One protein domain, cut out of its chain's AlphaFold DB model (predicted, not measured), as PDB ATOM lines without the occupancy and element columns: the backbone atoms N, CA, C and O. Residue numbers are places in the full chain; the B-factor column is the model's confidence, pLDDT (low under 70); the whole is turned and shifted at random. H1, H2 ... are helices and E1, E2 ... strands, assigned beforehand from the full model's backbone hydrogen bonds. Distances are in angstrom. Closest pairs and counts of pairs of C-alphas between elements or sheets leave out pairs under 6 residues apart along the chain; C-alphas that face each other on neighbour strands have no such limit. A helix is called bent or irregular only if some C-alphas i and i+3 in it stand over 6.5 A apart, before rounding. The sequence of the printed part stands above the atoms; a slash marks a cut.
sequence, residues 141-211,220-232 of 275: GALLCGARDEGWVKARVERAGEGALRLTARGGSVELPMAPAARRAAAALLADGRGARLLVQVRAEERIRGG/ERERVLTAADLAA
ATOM      1  N   GLY A 141     -19.071 -40.508  -3.018       96.06
ATOM      2  CA  GLY A 141     -19.468 -39.424  -2.117       96.06
ATOM      3  C   GLY A 141     -20.254 -39.893  -0.888       96.06
ATOM      4  O   GLY A 141     -20.022 -39.364   0.190       96.06
ATOM      5  N   ALA A 142     -21.108 -40.921  -1.011       95.94
ATOM      6  CA  ALA A 142     -21.860 -41.459   0.130       95.94
ATOM      7  C   ALA A 142     -20.965 -42.194   1.139       95.94
ATOM      8  O   ALA A 142     -21.244 -42.187   2.333       95.94
ATOM      9  N   LEU A 143     -19.881 -42.815   0.669       95.88
ATOM     10  CA  LEU A 143     -18.889 -43.444   1.542       95.88
ATOM     11  C   LEU A 143     -18.014 -42.384   2.221       95.88
ATOM     12  O   LEU A 143     -17.751 -42.481   3.418       95.88
ATOM     13  N   LEU A 144     -17.623 -41.344   1.475       95.62
ATOM     14  CA  LEU A 144     -16.823 -40.224   1.981       95.62
ATOM     15  C   LEU A 144     -17.566 -39.400   3.040       95.62
ATOM     16  O   LEU A 144     -16.973 -39.068   4.058       95.62
ATOM     17  N   CYS A 145     -18.857 -39.114   2.846       96.12
ATOM     18  CA  CYS A 145     -19.649 -38.347   3.815       96.12
ATOM     19  C   CYS A 145     -20.158 -39.171   5.010       96.12
ATOM     20  O   CYS A 145     -20.836 -38.627   5.873       96.12
ATOM     21  N   GLY A 146     -19.871 -40.476   5.057       96.69
ATOM     22  CA  GLY A 146     -20.323 -41.343   6.146       96.69
ATOM     23  C   GLY A 146     -21.771 -41.819   6.048       96.69
ATOM     24  O   GLY A 146     -22.251 -42.461   6.970       96.69
ATOM     25  N   ALA A 147     -22.466 -41.581   4.931       96.88
ATOM     26  CA  ALA A 147     -23.821 -42.099   4.721       96.88
ATOM     27  C   ALA A 147     -23.862 -43.630   4.538       96.88
ATOM     28  O   ALA A 147     -24.926 -44.240   4.645       96.88
ATOM     29  N   ARG A 148     -22.721 -44.252   4.214       96.62
ATOM     30  CA  ARG A 148     -22.538 -45.708   4.167       96.62
ATOM     31  C   ARG A 148     -21.165 -46.098   4.684       96.62
ATOM     32  O   ARG A 148     -20.186 -45.415   4.382       96.62
ATOM     33  N   ASP A 149     -21.102 -47.241   5.356       97.25
ATOM     34  CA  ASP A 149     -19.848 -47.824   5.842       97.25
ATOM     35  C   ASP A 149     -19.224 -48.814   4.872       97.25
ATOM     36  O   ASP A 149     -18.025 -49.053   4.928       97.25
ATOM     37  N   GLU A 150     -19.994 -49.357   3.934       97.25
ATOM     38  CA  GLU A 150     -19.448 -50.217   2.896       97.25
ATOM     39  C   GLU A 150     -20.204 -50.095   1.576       97.25
ATOM     40  O   GLU A 150     -21.379 -49.713   1.514       97.25
ATOM     41  N   GLY A 151     -19.508 -50.409   0.488       96.00
ATOM     42  CA  GLY A 151     -20.125 -50.489  -0.824       96.00
ATOM     43  C   GLY A 151     -19.130 -50.699  -1.952       96.00
ATOM     44  O   GLY A 151     -17.944 -50.387  -1.847       96.00
ATOM     45  N   TRP A 152     -19.639 -51.214  -3.069       96.38
ATOM     46  CA  TRP A 152     -18.863 -51.345  -4.294       96.38
ATOM     47  C   TRP A 152     -18.896 -50.039  -5.081       96.38
ATOM     48  O   TRP A 152     -19.962 -49.528  -5.414       96.38
ATOM     49  N   VAL A 153     -17.728 -49.512  -5.421       96.38
ATOM     50  CA  VAL A 153     -17.571 -48.279  -6.190       96.38
ATOM     51  C   VAL A 153     -16.974 -48.617  -7.545       96.38
ATOM     52  O   VAL A 153     -15.950 -49.288  -7.643       96.38
ATOM     53  N   LYS A 154     -17.591 -48.119  -8.616       96.38
ATOM     54  CA  LYS A 154     -16.997 -48.168  -9.953       96.38
ATOM     55  C   LYS A 154     -16.085 -46.956 -10.140       96.38
ATOM     56  O   LYS A 154     -16.584 -45.838 -10.262       96.38
ATOM     57  N   ALA A 155     -14.776 -47.176 -10.196       97.25
ATOM     58  CA  ALA A 155     -13.779 -46.113 -10.305       97.25
ATOM     59  C   ALA A 155     -12.657 -46.488 -11.282       97.25
ATOM     60  O   ALA A 155     -12.449 -47.657 -11.609       97.25
ATOM     61  N   ARG A 156     -11.926 -45.481 -11.763       97.31
ATOM     62  CA  ARG A 156     -10.598 -45.693 -12.344       97.31
ATOM     63  C   ARG A 156      -9.619 -45.820 -11.183       97.31
ATOM     64  O   ARG A 156      -9.568 -44.933 -10.341       97.31
ATOM     65  N   VAL A 157      -8.905 -46.933 -11.128       97.69
ATOM     66  CA  VAL A 157      -8.006 -47.285 -10.033       97.69
ATOM     67  C   VAL A 157      -6.579 -47.220 -10.540       97.69
ATOM     68  O   VAL A 157      -6.252 -47.855 -11.540       97.69
ATOM     69  N   GLU A 158      -5.747 -46.460  -9.842       97.50
ATOM     70  CA  GLU A 158      -4.313 -46.314 -10.082       97.50
ATOM     71  C   GLU A 158      -3.559 -46.645  -8.790       97.50
ATOM     72  O   GLU A 158      -4.063 -46.410  -7.690       97.50
ATOM     73  N   ARG A 159      -2.362 -47.229  -8.892       96.56
ATOM     74  CA  ARG A 159      -1.542 -47.504  -7.704       96.56
ATOM     75  C   ARG A 159      -0.927 -46.188  -7.217       96.56
ATOM     76  O   ARG A 159      -0.270 -45.505  -7.996       96.56
ATOM     77  N   ALA A 160      -1.133 -45.846  -5.946       95.19
ATOM     78  CA  ALA A 160      -0.560 -44.661  -5.314       95.19
ATOM     79  C   ALA A 160       0.382 -45.104  -4.188       95.19
ATOM     80  O   ALA A 160      -0.065 -45.552  -3.138       95.19
ATOM     81  N   GLY A 161       1.691 -45.033  -4.433       91.62
ATOM     82  CA  GLY A 161       2.711 -45.422  -3.455       91.62
ATOM     83  C   GLY A 161       2.668 -46.893  -3.015       91.62
ATOM     84  O   GLY A 161       1.985 -47.746  -3.597       91.62
ATOM     85  N   GLU A 162       3.437 -47.199  -1.970       88.75
ATOM     86  CA  GLU A 162       3.472 -48.526  -1.360       88.75
ATOM     87  C   GLU A 162       2.254 -48.734  -0.459       88.75
ATOM     88  O   GLU A 162       2.230 -48.362   0.709       88.75
ATOM     89  N   GLY A 163       1.213 -49.357  -1.012       94.69
ATOM     90  CA  GLY A 163       0.085 -49.834  -0.214       94.69
ATOM     91  C   GLY A 163      -1.197 -49.013  -0.308       94.69
ATOM     92  O   GLY A 163      -2.161 -49.402   0.346       94.69
ATOM     93  N   ALA A 164      -1.261 -47.962  -1.130       97.12
ATOM     94  CA  ALA A 164      -2.502 -47.236  -1.392       97.12
ATOM     95  C   ALA A 164      -2.944 -47.319  -2.865       97.12
ATOM     96  O   ALA A 164      -2.177 -47.630  -3.782       97.12
ATOM     97  N   LEU A 165      -4.234 -47.083  -3.080       97.38
ATOM     98  CA  LEU A 165      -4.860 -46.962  -4.391       97.38
ATOM     99  C   LEU A 165      -5.474 -45.583  -4.515       97.38
ATOM    100  O   LEU A 165      -6.232 -45.160  -3.646       97.38
ATOM    101  N   ARG A 166      -5.213 -44.921  -5.633       97.94
ATOM    102  CA  ARG A 166      -5.948 -43.734  -6.044       97.94
ATOM    103  C   ARG A 166      -7.188 -44.173  -6.810       97.94
ATOM    104  O   ARG A 166      -7.084 -44.796  -7.867       97.94
ATOM    105  N   LEU A 167      -8.362 -43.869  -6.268       97.69
ATOM    106  CA  LEU A 167      -9.642 -44.080  -6.929       97.69
ATOM    107  C   LEU A 167     -10.160 -42.761  -7.486       97.69
ATOM    108  O   LEU A 167     -10.468 -41.845  -6.730       97.69
ATOM    109  N   THR A 168     -10.357 -42.718  -8.798       97.75
ATOM    110  CA  THR A 168     -10.965 -41.589  -9.502       97.75
ATOM    111  C   THR A 168     -12.371 -41.975  -9.954       97.75
ATOM    112  O   THR A 168     -12.549 -42.828 -10.832       97.75
ATOM    113  N   ALA A 169     -13.387 -41.355  -9.355       96.25
ATOM    114  CA  ALA A 169     -14.799 -41.564  -9.676       96.25
ATOM    115  C   ALA A 169     -15.484 -40.236 -10.044       96.25
ATOM    116  O   ALA A 169     -14.895 -39.159  -9.955       96.25
ATOM    117  N   ARG A 170     -16.751 -40.296 -10.479       90.19
ATOM    118  CA  ARG A 170     -17.550 -39.081 -10.716       90.19
ATOM    119  C   ARG A 170     -17.695 -38.321  -9.392       90.19
ATOM    120  O   ARG A 170     -18.410 -38.790  -8.513       90.19
ATOM    121  N   GLY A 171     -17.006 -37.189  -9.268       85.44
ATOM    122  CA  GLY A 171     -17.040 -36.329  -8.081       85.44
ATOM    123  C   GLY A 171     -15.709 -36.173  -7.343       85.44
ATOM    124  O   GLY A 171     -15.647 -35.360  -6.431       85.44
ATOM    125  N   GLY A 172     -14.648 -36.893  -7.724       93.81
ATOM    126  CA  GLY A 172     -13.325 -36.662  -7.141       93.81
ATOM    127  C   GLY A 172     -12.353 -37.828  -7.264       93.81
ATOM    128  O   GLY A 172     -12.683 -38.901  -7.778       93.81
ATOM    129  N   SER A 173     -11.143 -37.584  -6.769       96.81
ATOM    130  CA  SER A 173     -10.097 -38.583  -6.578       96.81
ATOM    131  C   SER A 173      -9.812 -38.720  -5.088       96.81
ATOM    132  O   SER A 173      -9.686 -37.709  -4.402       96.81
ATOM    133  N   VAL A 174      -9.695 -39.949  -4.595       97.62
ATOM    134  CA  VAL A 174      -9.324 -40.237  -3.204       97.62
ATOM    135  C   VAL A 174      -8.261 -41.326  -3.167       97.62
ATOM    136  O   VAL A 174      -8.311 -42.270  -3.955       97.62
ATOM    137  N   GLU A 175      -7.295 -41.195  -2.265       97.94
ATOM    138  CA  GLU A 175      -6.304 -42.234  -2.004       97.94
ATOM    139  C   GLU A 175      -6.748 -43.066  -0.808       97.94
ATOM    140  O   GLU A 175      -6.990 -42.529   0.270       97.94
ATOM    141  N   LEU A 176      -6.896 -44.374  -1.016       97.62
ATOM    142  CA  LEU A 176      -7.316 -45.312   0.015       97.62
ATOM    143  C   LEU A 176      -6.211 -46.338   0.288       97.62
ATOM    144  O   LEU A 176      -5.687 -46.927  -0.664       97.62
ATOM    145  N   PRO A 177      -5.883 -46.627   1.556       97.81
ATOM    146  CA  PRO A 177      -5.036 -47.762   1.904       97.81
ATOM    147  C   PRO A 177      -5.666 -49.091   1.453       97.81
ATOM    148  O   PRO A 177      -6.879 -49.291   1.538       97.81
ATOM    149  N   MET A 178      -4.830 -50.019   0.989       97.50
ATOM    150  CA  MET A 178      -5.241 -51.354   0.555       97.50
ATOM    151  C   MET A 178      -5.236 -52.357   1.703       97.50
ATOM    152  O   MET A 178      -4.199 -52.594   2.332       97.50
ATOM    153  N   ALA A 179      -6.354 -53.060   1.867       97.19
ATOM    154  CA  ALA A 179      -6.385 -54.301   2.624       97.19
ATOM    155  C   ALA A 179      -5.560 -55.404   1.913       97.19
ATOM    156  O   ALA A 179      -5.320 -55.330   0.701       97.19
ATOM    157  N   PRO A 180      -5.135 -56.471   2.619       97.06
ATOM    158  CA  PRO A 180      -4.361 -57.561   2.017       97.06
ATOM    159  C   PRO A 180      -5.054 -58.247   0.827       97.06
ATOM    160  O   PRO A 180      -4.381 -58.635  -0.128       97.06
ATOM    161  N   ALA A 181      -6.385 -58.377   0.860       95.81
ATOM    162  CA  ALA A 181      -7.168 -58.940  -0.242       95.81
ATOM    163  C   ALA A 181      -7.112 -58.043  -1.488       95.81
ATOM    164  O   ALA A 181      -6.656 -58.500  -2.539       95.81
ATOM    165  N   ALA A 182      -7.424 -56.751  -1.339       96.19
ATOM    166  CA  ALA A 182      -7.247 -55.768  -2.403       96.19
ATOM    167  C   ALA A 182      -5.811 -55.742  -2.945       96.19
ATOM    168  O   ALA A 182      -5.616 -55.647  -4.150       96.19
ATOM    169  N   ARG A 183      -4.784 -55.896  -2.104       96.56
ATOM    170  CA  ARG A 183      -3.388 -55.928  -2.572       96.56
ATOM    171  C   ARG A 183      -3.117 -57.093  -3.529       96.56
ATOM    172  O   ARG A 183      -2.461 -56.894  -4.551       96.56
ATOM    173  N   ARG A 184      -3.637 -58.291  -3.224       95.50
ATOM    174  CA  ARG A 184      -3.527 -59.468  -4.105       95.50
ATOM    175  C   ARG A 184      -4.280 -59.258  -5.418       95.50
ATOM    176  O   ARG A 184      -3.718 -59.497  -6.482       95.50
ATOM    177  N   ALA A 185      -5.513 -58.758  -5.351       95.12
ATOM    178  CA  ALA A 185      -6.316 -58.482  -6.539       95.12
ATOM    179  C   ALA A 185      -5.700 -57.369  -7.411       95.12
ATOM    180  O   ALA A 185      -5.625 -57.504  -8.630       95.12
ATOM    181  N   ALA A 186      -5.174 -56.304  -6.797       95.56
ATOM    182  CA  ALA A 186      -4.471 -55.219  -7.478       95.56
ATOM    183  C   ALA A 186      -3.221 -55.714  -8.211       95.56
ATOM    184  O   ALA A 186      -2.955 -55.260  -9.318       95.56
ATOM    185  N   ALA A 187      -2.460 -56.643  -7.620       94.62
ATOM    186  CA  ALA A 187      -1.289 -57.223  -8.275       94.62
ATOM    187  C   ALA A 187      -1.656 -57.963  -9.574       94.62
ATOM    188  O   ALA A 187      -0.922 -57.862 -10.551       94.62
ATOM    189  N   ALA A 188      -2.806 -58.644  -9.604       94.06
ATOM    190  CA  ALA A 188      -3.295 -59.330 -10.799       94.06
ATOM    191  C   ALA A 188      -3.928 -58.374 -11.828       94.06
ATOM    192  O   ALA A 188      -3.747 -58.545 -13.030       94.06
ATOM    193  N   LEU A 189      -4.684 -57.370 -11.369       94.69
ATOM    194  CA  LEU A 189      -5.508 -56.513 -12.232       94.69
ATOM    195  C   LEU A 189      -4.795 -55.249 -12.742       94.69
ATOM    196  O   LEU A 189      -5.263 -54.649 -13.707       94.69
ATOM    197  N   LEU A 190      -3.697 -54.823 -12.107       95.19
ATOM    198  CA  LEU A 190      -2.960 -53.585 -12.419       95.19
ATOM    199  C   LEU A 190      -1.488 -53.854 -12.788       95.19
ATOM    200  O   LEU A 190      -0.615 -53.047 -12.467       95.19
ATOM    201  N   ALA A 191      -1.204 -54.987 -13.438       86.19
ATOM    202  CA  ALA A 191       0.159 -55.455 -13.725       86.19
ATOM    203  C   ALA A 191       1.036 -54.433 -14.485       86.19
ATOM    204  O   ALA A 191       2.237 -54.358 -14.246       86.19
ATOM    205  N   ASP A 192       0.436 -53.590 -15.329       87.81
ATOM    206  CA  ASP A 192       1.161 -52.658 -16.205       87.81
ATOM    207  C   ASP A 192       1.441 -51.280 -15.576       87.81
ATOM    208  O   ASP A 192       1.874 -50.359 -16.269       87.81
ATOM    209  N   GLY A 193       1.076 -51.058 -14.308       84.31
ATOM    210  CA  GLY A 193       1.130 -49.728 -13.677       84.31
ATOM    211  C   GLY A 193       0.158 -48.699 -14.279       84.31
ATOM    212  O   GLY A 193       0.026 -47.587 -13.771       84.31
ATOM    213  N   ARG A 194      -0.567 -49.066 -15.341       89.50
ATOM    214  CA  ARG A 194      -1.614 -48.256 -15.961       89.50
ATOM    215  C   ARG A 194      -2.901 -48.362 -15.154       89.50
ATOM    216  O   ARG A 194      -3.292 -49.442 -14.716       89.50
ATOM    217  N   GLY A 195      -3.582 -47.231 -14.991       93.25
ATOM    218  CA  GLY A 195      -4.886 -47.200 -14.341       93.25
ATOM    219  C   GLY A 195      -5.927 -48.021 -15.096       93.25
ATOM    220  O   GLY A 195      -6.053 -47.892 -16.314       93.25
ATOM    221  N   ALA A 196      -6.717 -48.817 -14.376       96.19
ATOM    222  CA  ALA A 196      -7.794 -49.627 -14.944       96.19
ATOM    223  C   ALA A 196      -9.155 -49.227 -14.364       96.19
ATOM    224  O   ALA A 196      -9.263 -48.747 -13.238       96.19
ATOM    225  N   ARG A 197     -10.232 -49.419 -15.132       96.38
ATOM    226  CA  ARG A 197     -11.599 -49.243 -14.620       96.38
ATOM    227  C   ARG A 197     -12.003 -50.509 -13.880       96.38
ATOM    228  O   ARG A 197     -12.251 -51.518 -14.531       96.38
ATOM    229  N   LEU A 198     -12.093 -50.437 -12.557       96.12
ATOM    230  CA  LEU A 198     -12.382 -51.572 -11.683       96.12
ATOM    231  C   LEU A 198     -13.607 -51.296 -10.804       96.12
ATOM    232  O   LEU A 198     -14.061 -50.155 -10.654       96.12
ATOM    233  N   LEU A 199     -14.164 -52.368 -10.250       96.06
ATOM    234  CA  LEU A 199     -15.069 -52.306  -9.113       96.06
ATOM    235  C   LEU A 199     -14.218 -52.456  -7.853       96.06
ATOM    236  O   LEU A 199     -13.466 -53.419  -7.740       96.06
ATOM    237  N   VAL A 200     -14.318 -51.507  -6.928       96.75
ATOM    238  CA  VAL A 200     -13.578 -51.537  -5.663       96.75
ATOM    239  C   VAL A 200     -14.567 -51.626  -4.523       96.75
ATOM    240  O   VAL A 200     -15.456 -50.782  -4.421       96.75
ATOM    241  N   GLN A 201     -14.421 -52.627  -3.666       97.06
ATOM    242  CA  GLN A 201     -15.154 -52.663  -2.412       97.06
ATOM    243  C   GLN A 201     -14.458 -51.720  -1.437       97.06
ATOM    244  O   GLN A 201     -13.319 -51.958  -1.035       97.06
ATOM    245  N   VAL A 202     -15.130 -50.631  -1.084       97.56
ATOM    246  CA  VAL A 202     -14.642 -49.663  -0.104       97.56
ATOM    247  C   VAL A 202     -15.352 -49.934   1.213       97.56
ATOM    248  O   VAL A 202     -16.576 -50.087   1.227       97.56
ATOM    249  N   ARG A 203     -14.587 -49.997   2.303       97.81
ATOM    250  CA  ARG A 203     -15.090 -50.226   3.657       97.81
ATOM    251  C   ARG A 203     -14.558 -49.151   4.597       97.81
ATOM    252  O   ARG A 203     -13.403 -48.762   4.501       97.81
ATOM    253  N   ALA A 204     -15.401 -48.660   5.489       97.50
ATOM    254  CA  ALA A 204     -15.014 -47.803   6.589       97.50
ATOM    255  C   ALA A 204     -14.549 -48.667   7.759       97.50
ATOM    256  O   ALA A 204     -15.248 -49.580   8.197       97.50
ATOM    257  N   GLU A 205     -13.360 -48.370   8.260       96.81
ATOM    258  CA  GLU A 205     -12.798 -48.960   9.464       96.81
ATOM    259  C   GLU A 205     -12.618 -47.853  10.502       96.81
ATOM    260  O   GLU A 205     -12.074 -46.788  10.205       96.81
ATOM    261  N   GLU A 206     -13.056 -48.097  11.735       96.06
ATOM    262  CA  GLU A 206     -12.672 -47.251  12.861       96.06
ATOM    263  C   GLU A 206     -11.258 -47.641  13.290       96.06
ATOM    264  O   GLU A 206     -11.019 -48.759  13.751       96.06
ATOM    265  N   ARG A 207     -10.306 -46.722  13.142       94.50
ATOM    266  CA  ARG A 207      -8.973 -46.870  13.722       94.50
ATOM    267  C   ARG A 207      -8.888 -46.036  14.981       94.50
ATOM    268  O   ARG A 207      -9.182 -44.846  14.981       94.50
ATOM    269  N   ILE A 208      -8.455 -46.672  16.062       93.38
ATOM    270  CA  ILE A 208      -8.072 -45.954  17.269       93.38
ATOM    271  C   ILE A 208      -6.747 -45.266  16.967       93.38
ATOM    272  O   ILE A 208      -5.732 -45.929  16.738       93.38
ATOM    273  N   ARG A 209      -6.755 -43.936  16.939       89.88
ATOM    274  CA  ARG A 209      -5.528 -43.166  16.817       89.88
ATOM    275  C   ARG A 209      -4.831 -43.232  18.169       89.88
ATOM    276  O   ARG A 209      -5.361 -42.757  19.171       89.88
ATOM    277  N   GLY A 210      -3.661 -43.869  18.204       84.75
ATOM    278  CA  GLY A 210      -2.794 -43.856  19.377       84.75
ATOM    279  C   GLY A 210      -2.328 -42.427  19.625       84.75
ATOM    280  O   GLY A 210      -1.344 -41.988  19.042       84.75
ATOM    281  N   GLY A 211      -3.088 -41.667  20.409       79.12
ATOM    282  CA  GLY A 211      -2.681 -40.345  20.852       79.12
ATOM    283  C   GLY A 211      -1.642 -40.472  21.959       79.12
ATOM    284  O   GLY A 211      -1.770 -41.321  22.834       79.12
ATOM    285  N   GLU A 220      -9.227 -41.500  20.670       94.19
ATOM    286  CA  GLU A 220      -9.830 -40.831  19.525       94.19
ATOM    287  C   GLU A 220     -10.012 -41.854  18.397       94.19
ATOM    288  O   GLU A 220      -9.065 -42.534  17.985       94.19
ATOM    289  N   ARG A 221     -11.256 -42.020  17.941       94.31
ATOM    290  CA  ARG A 221     -11.595 -42.935  16.851       94.31
ATOM    291  C   ARG A 221     -11.629 -42.153  15.550       94.31
ATOM    292  O   ARG A 221     -12.431 -41.239  15.395       94.31
ATOM    293  N   GLU A 222     -10.771 -42.531  14.617       95.81
ATOM    294  CA  GLU A 222     -10.722 -41.960  13.281       95.81
ATOM    295  C   GLU A 222     -11.357 -42.941  12.293       95.81
ATOM    296  O   GLU A 222     -10.984 -44.116  12.223       95.81
ATOM    297  N   ARG A 223     -12.336 -42.464  11.523       95.69
ATOM    298  CA  ARG A 223     -12.966 -43.249  10.462       95.69
ATOM    299  C   ARG A 223     -12.074 -43.216   9.226       95.69
ATOM    300  O   ARG A 223     -11.984 -42.192   8.554       95.69
ATOM    301  N   VAL A 224     -11.452 -44.343   8.905       96.81
ATOM    302  CA  VAL A 224     -10.558 -44.487   7.754       96.81
ATOM    303  C   VAL A 224     -11.225 -45.376   6.714       96.81
ATOM    304  O   VAL A 224     -11.635 -46.495   7.005       96.81
ATOM    305  N   LEU A 225     -11.338 -44.887   5.482       97.81
ATOM    306  CA  LEU A 225     -11.808 -45.706   4.368       97.81
ATOM    307  C   LEU A 225     -10.657 -46.569   3.842       97.81
ATOM    308  O   LEU A 225      -9.576 -46.060   3.557       97.81
ATOM    309  N   THR A 226     -10.894 -47.863   3.679       97.69
ATOM    310  CA  THR A 226      -9.945 -48.832   3.132       97.69
ATOM    311  C   THR A 226     -10.510 -49.456   1.854       97.69
ATOM    312  O   THR A 226     -11.718 -49.664   1.704       97.69
ATOM    313  N   ALA A 227      -9.636 -49.741   0.888       97.81
ATOM    314  CA  ALA A 227      -9.977 -50.581  -0.254       97.81
ATOM    315  C   ALA A 227      -9.889 -52.045   0.197       97.81
ATOM    316  O   ALA A 227      -8.790 -52.583   0.358       97.81
ATOM    317  N   ALA A 228     -11.041 -52.667   0.443       97.12
ATOM    318  CA  ALA A 228     -11.146 -54.022   0.973       97.12
ATOM    319  C   ALA A 228     -10.869 -55.081  -0.106       97.12
ATOM    320  O   ALA A 228     -10.093 -56.010   0.129       97.12
ATOM    321  N   ASP A 229     -11.445 -54.902  -1.298       97.00
ATOM    322  CA  ASP A 229     -11.310 -55.834  -2.423       97.00
ATOM    323  C   ASP A 229     -11.412 -55.132  -3.789       97.00
ATOM    324  O   ASP A 229     -11.906 -54.005  -3.889       97.00
ATOM    325  N   LEU A 230     -10.948 -55.799  -4.850       96.12
ATOM    326  CA  LEU A 230     -11.047 -55.345  -6.238       96.12
ATOM    327  C   LEU A 230     -11.586 -56.452  -7.136       96.12
ATOM    328  O   LEU A 230     -11.106 -57.580  -7.119       96.12
ATOM    329  N   ALA A 231     -12.501 -56.080  -8.023       94.81
ATOM    330  CA  ALA A 231     -13.001 -56.948  -9.072       94.81
ATOM    331  C   ALA A 231     -12.913 -56.251 -10.432       94.81
ATOM    332  O   ALA A 231     -13.184 -55.052 -10.571       94.81
ATOM    333  N   ALA A 232     -12.568 -57.021 -11.465       92.19
ATOM    334  CA  ALA A 232     -12.750 -56.563 -12.832       92.19
ATOM    335  C   ALA A 232     -14.248 -56.313 -13.078       92.19
ATOM    336  O   ALA A 232     -15.087 -57.100 -12.623       92.19
TER     337      ALA A 232
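What this domain is: This is residues 141 to 211 and 220 to 232 of the 275 residues of an uncharacterized protein of Sorangium cellulosum (UniProt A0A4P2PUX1). One sheet of five strands folds back on itself into two leaves that face each other, E3 and E2 against E4 and E5, with bent E1 as the hinge. H2 packs along E5, tiny H1 lies on the sheet's opposite face, and the far ends of E4 and E5 form a two-stranded arm towards the cut. The printed part has 84 residues in the order H1 E1 E2 E3 H2 E4 E5; the sheet, E3 E2 E1 E4 E5, is antiparallel, and the class is mixed, helices and strands. It is compact, radius of gyration of the C-alphas 12.5 A, and only just elongated, spanning 39 by 26 by 17 A.

How they stand to each other: The strongly twisted sheet has E3, residues 172 to 177, and E5, 220 to 231, as edge strands, with E2, 164 to 169, E1, 150 to 160, and E4, 196 to 209, as inner strands. E1, E2 and E3 form a meander, each strand the antiparallel neighbour of the one before. Within hydrogen-bond range are N 174 and O 167 at 3.0 A for E3 and E2, N 158 and O 166 at 2.9 A for E2 and E1, N 153 and O 200 at 2.8 A for E1 and E4, and N 205 and O 224 at 2.8 A for E4 and E5. E1 bends by 90 degrees at residue 154 and E4 by 72 degrees at residue 199. The closest C-alphas of E3 and E5, those of Pro 177 and Thr 226, are 5.2 A apart. H2, residues 180 to 189, is on the sheet at a height of 8.4 A and runs along the strands, at 18 degrees to E4 on the local plane; its closest C-alphas to E5 are those of Ala 182 and Asp 229, 4.1 A. H1, residues 141 to 144, is on the opposite face at a height of 6.3 A. Every O i to N i+4 pair in H2 is within hydrogen-bond range; H1 is too short for one.

Where its parts are: E5 is 33.0 A long, E4 32.5 A, E1 21.3 A, E3 16.5 A, E2 15.9 A and H2 14.3 A. H1 begins at C-alpha 141 (-19.468, -39.424, -2.117), and E5 ends at C-alpha 231 (-13.001, -56.948, -9.072).

The domain as a whole: The C-alphas farthest apart, those of Asp 192 and Gly 211, are 39.2 A apart. Residues 212 to 219 are not printed, and C-alphas 211 and 220 are 7.3 A apart across this cut. Of the links printed whole, H2 to E4 is short and the others are tight. The mean pLDDT of the printed part is 95.1, and no printed residue is under 70.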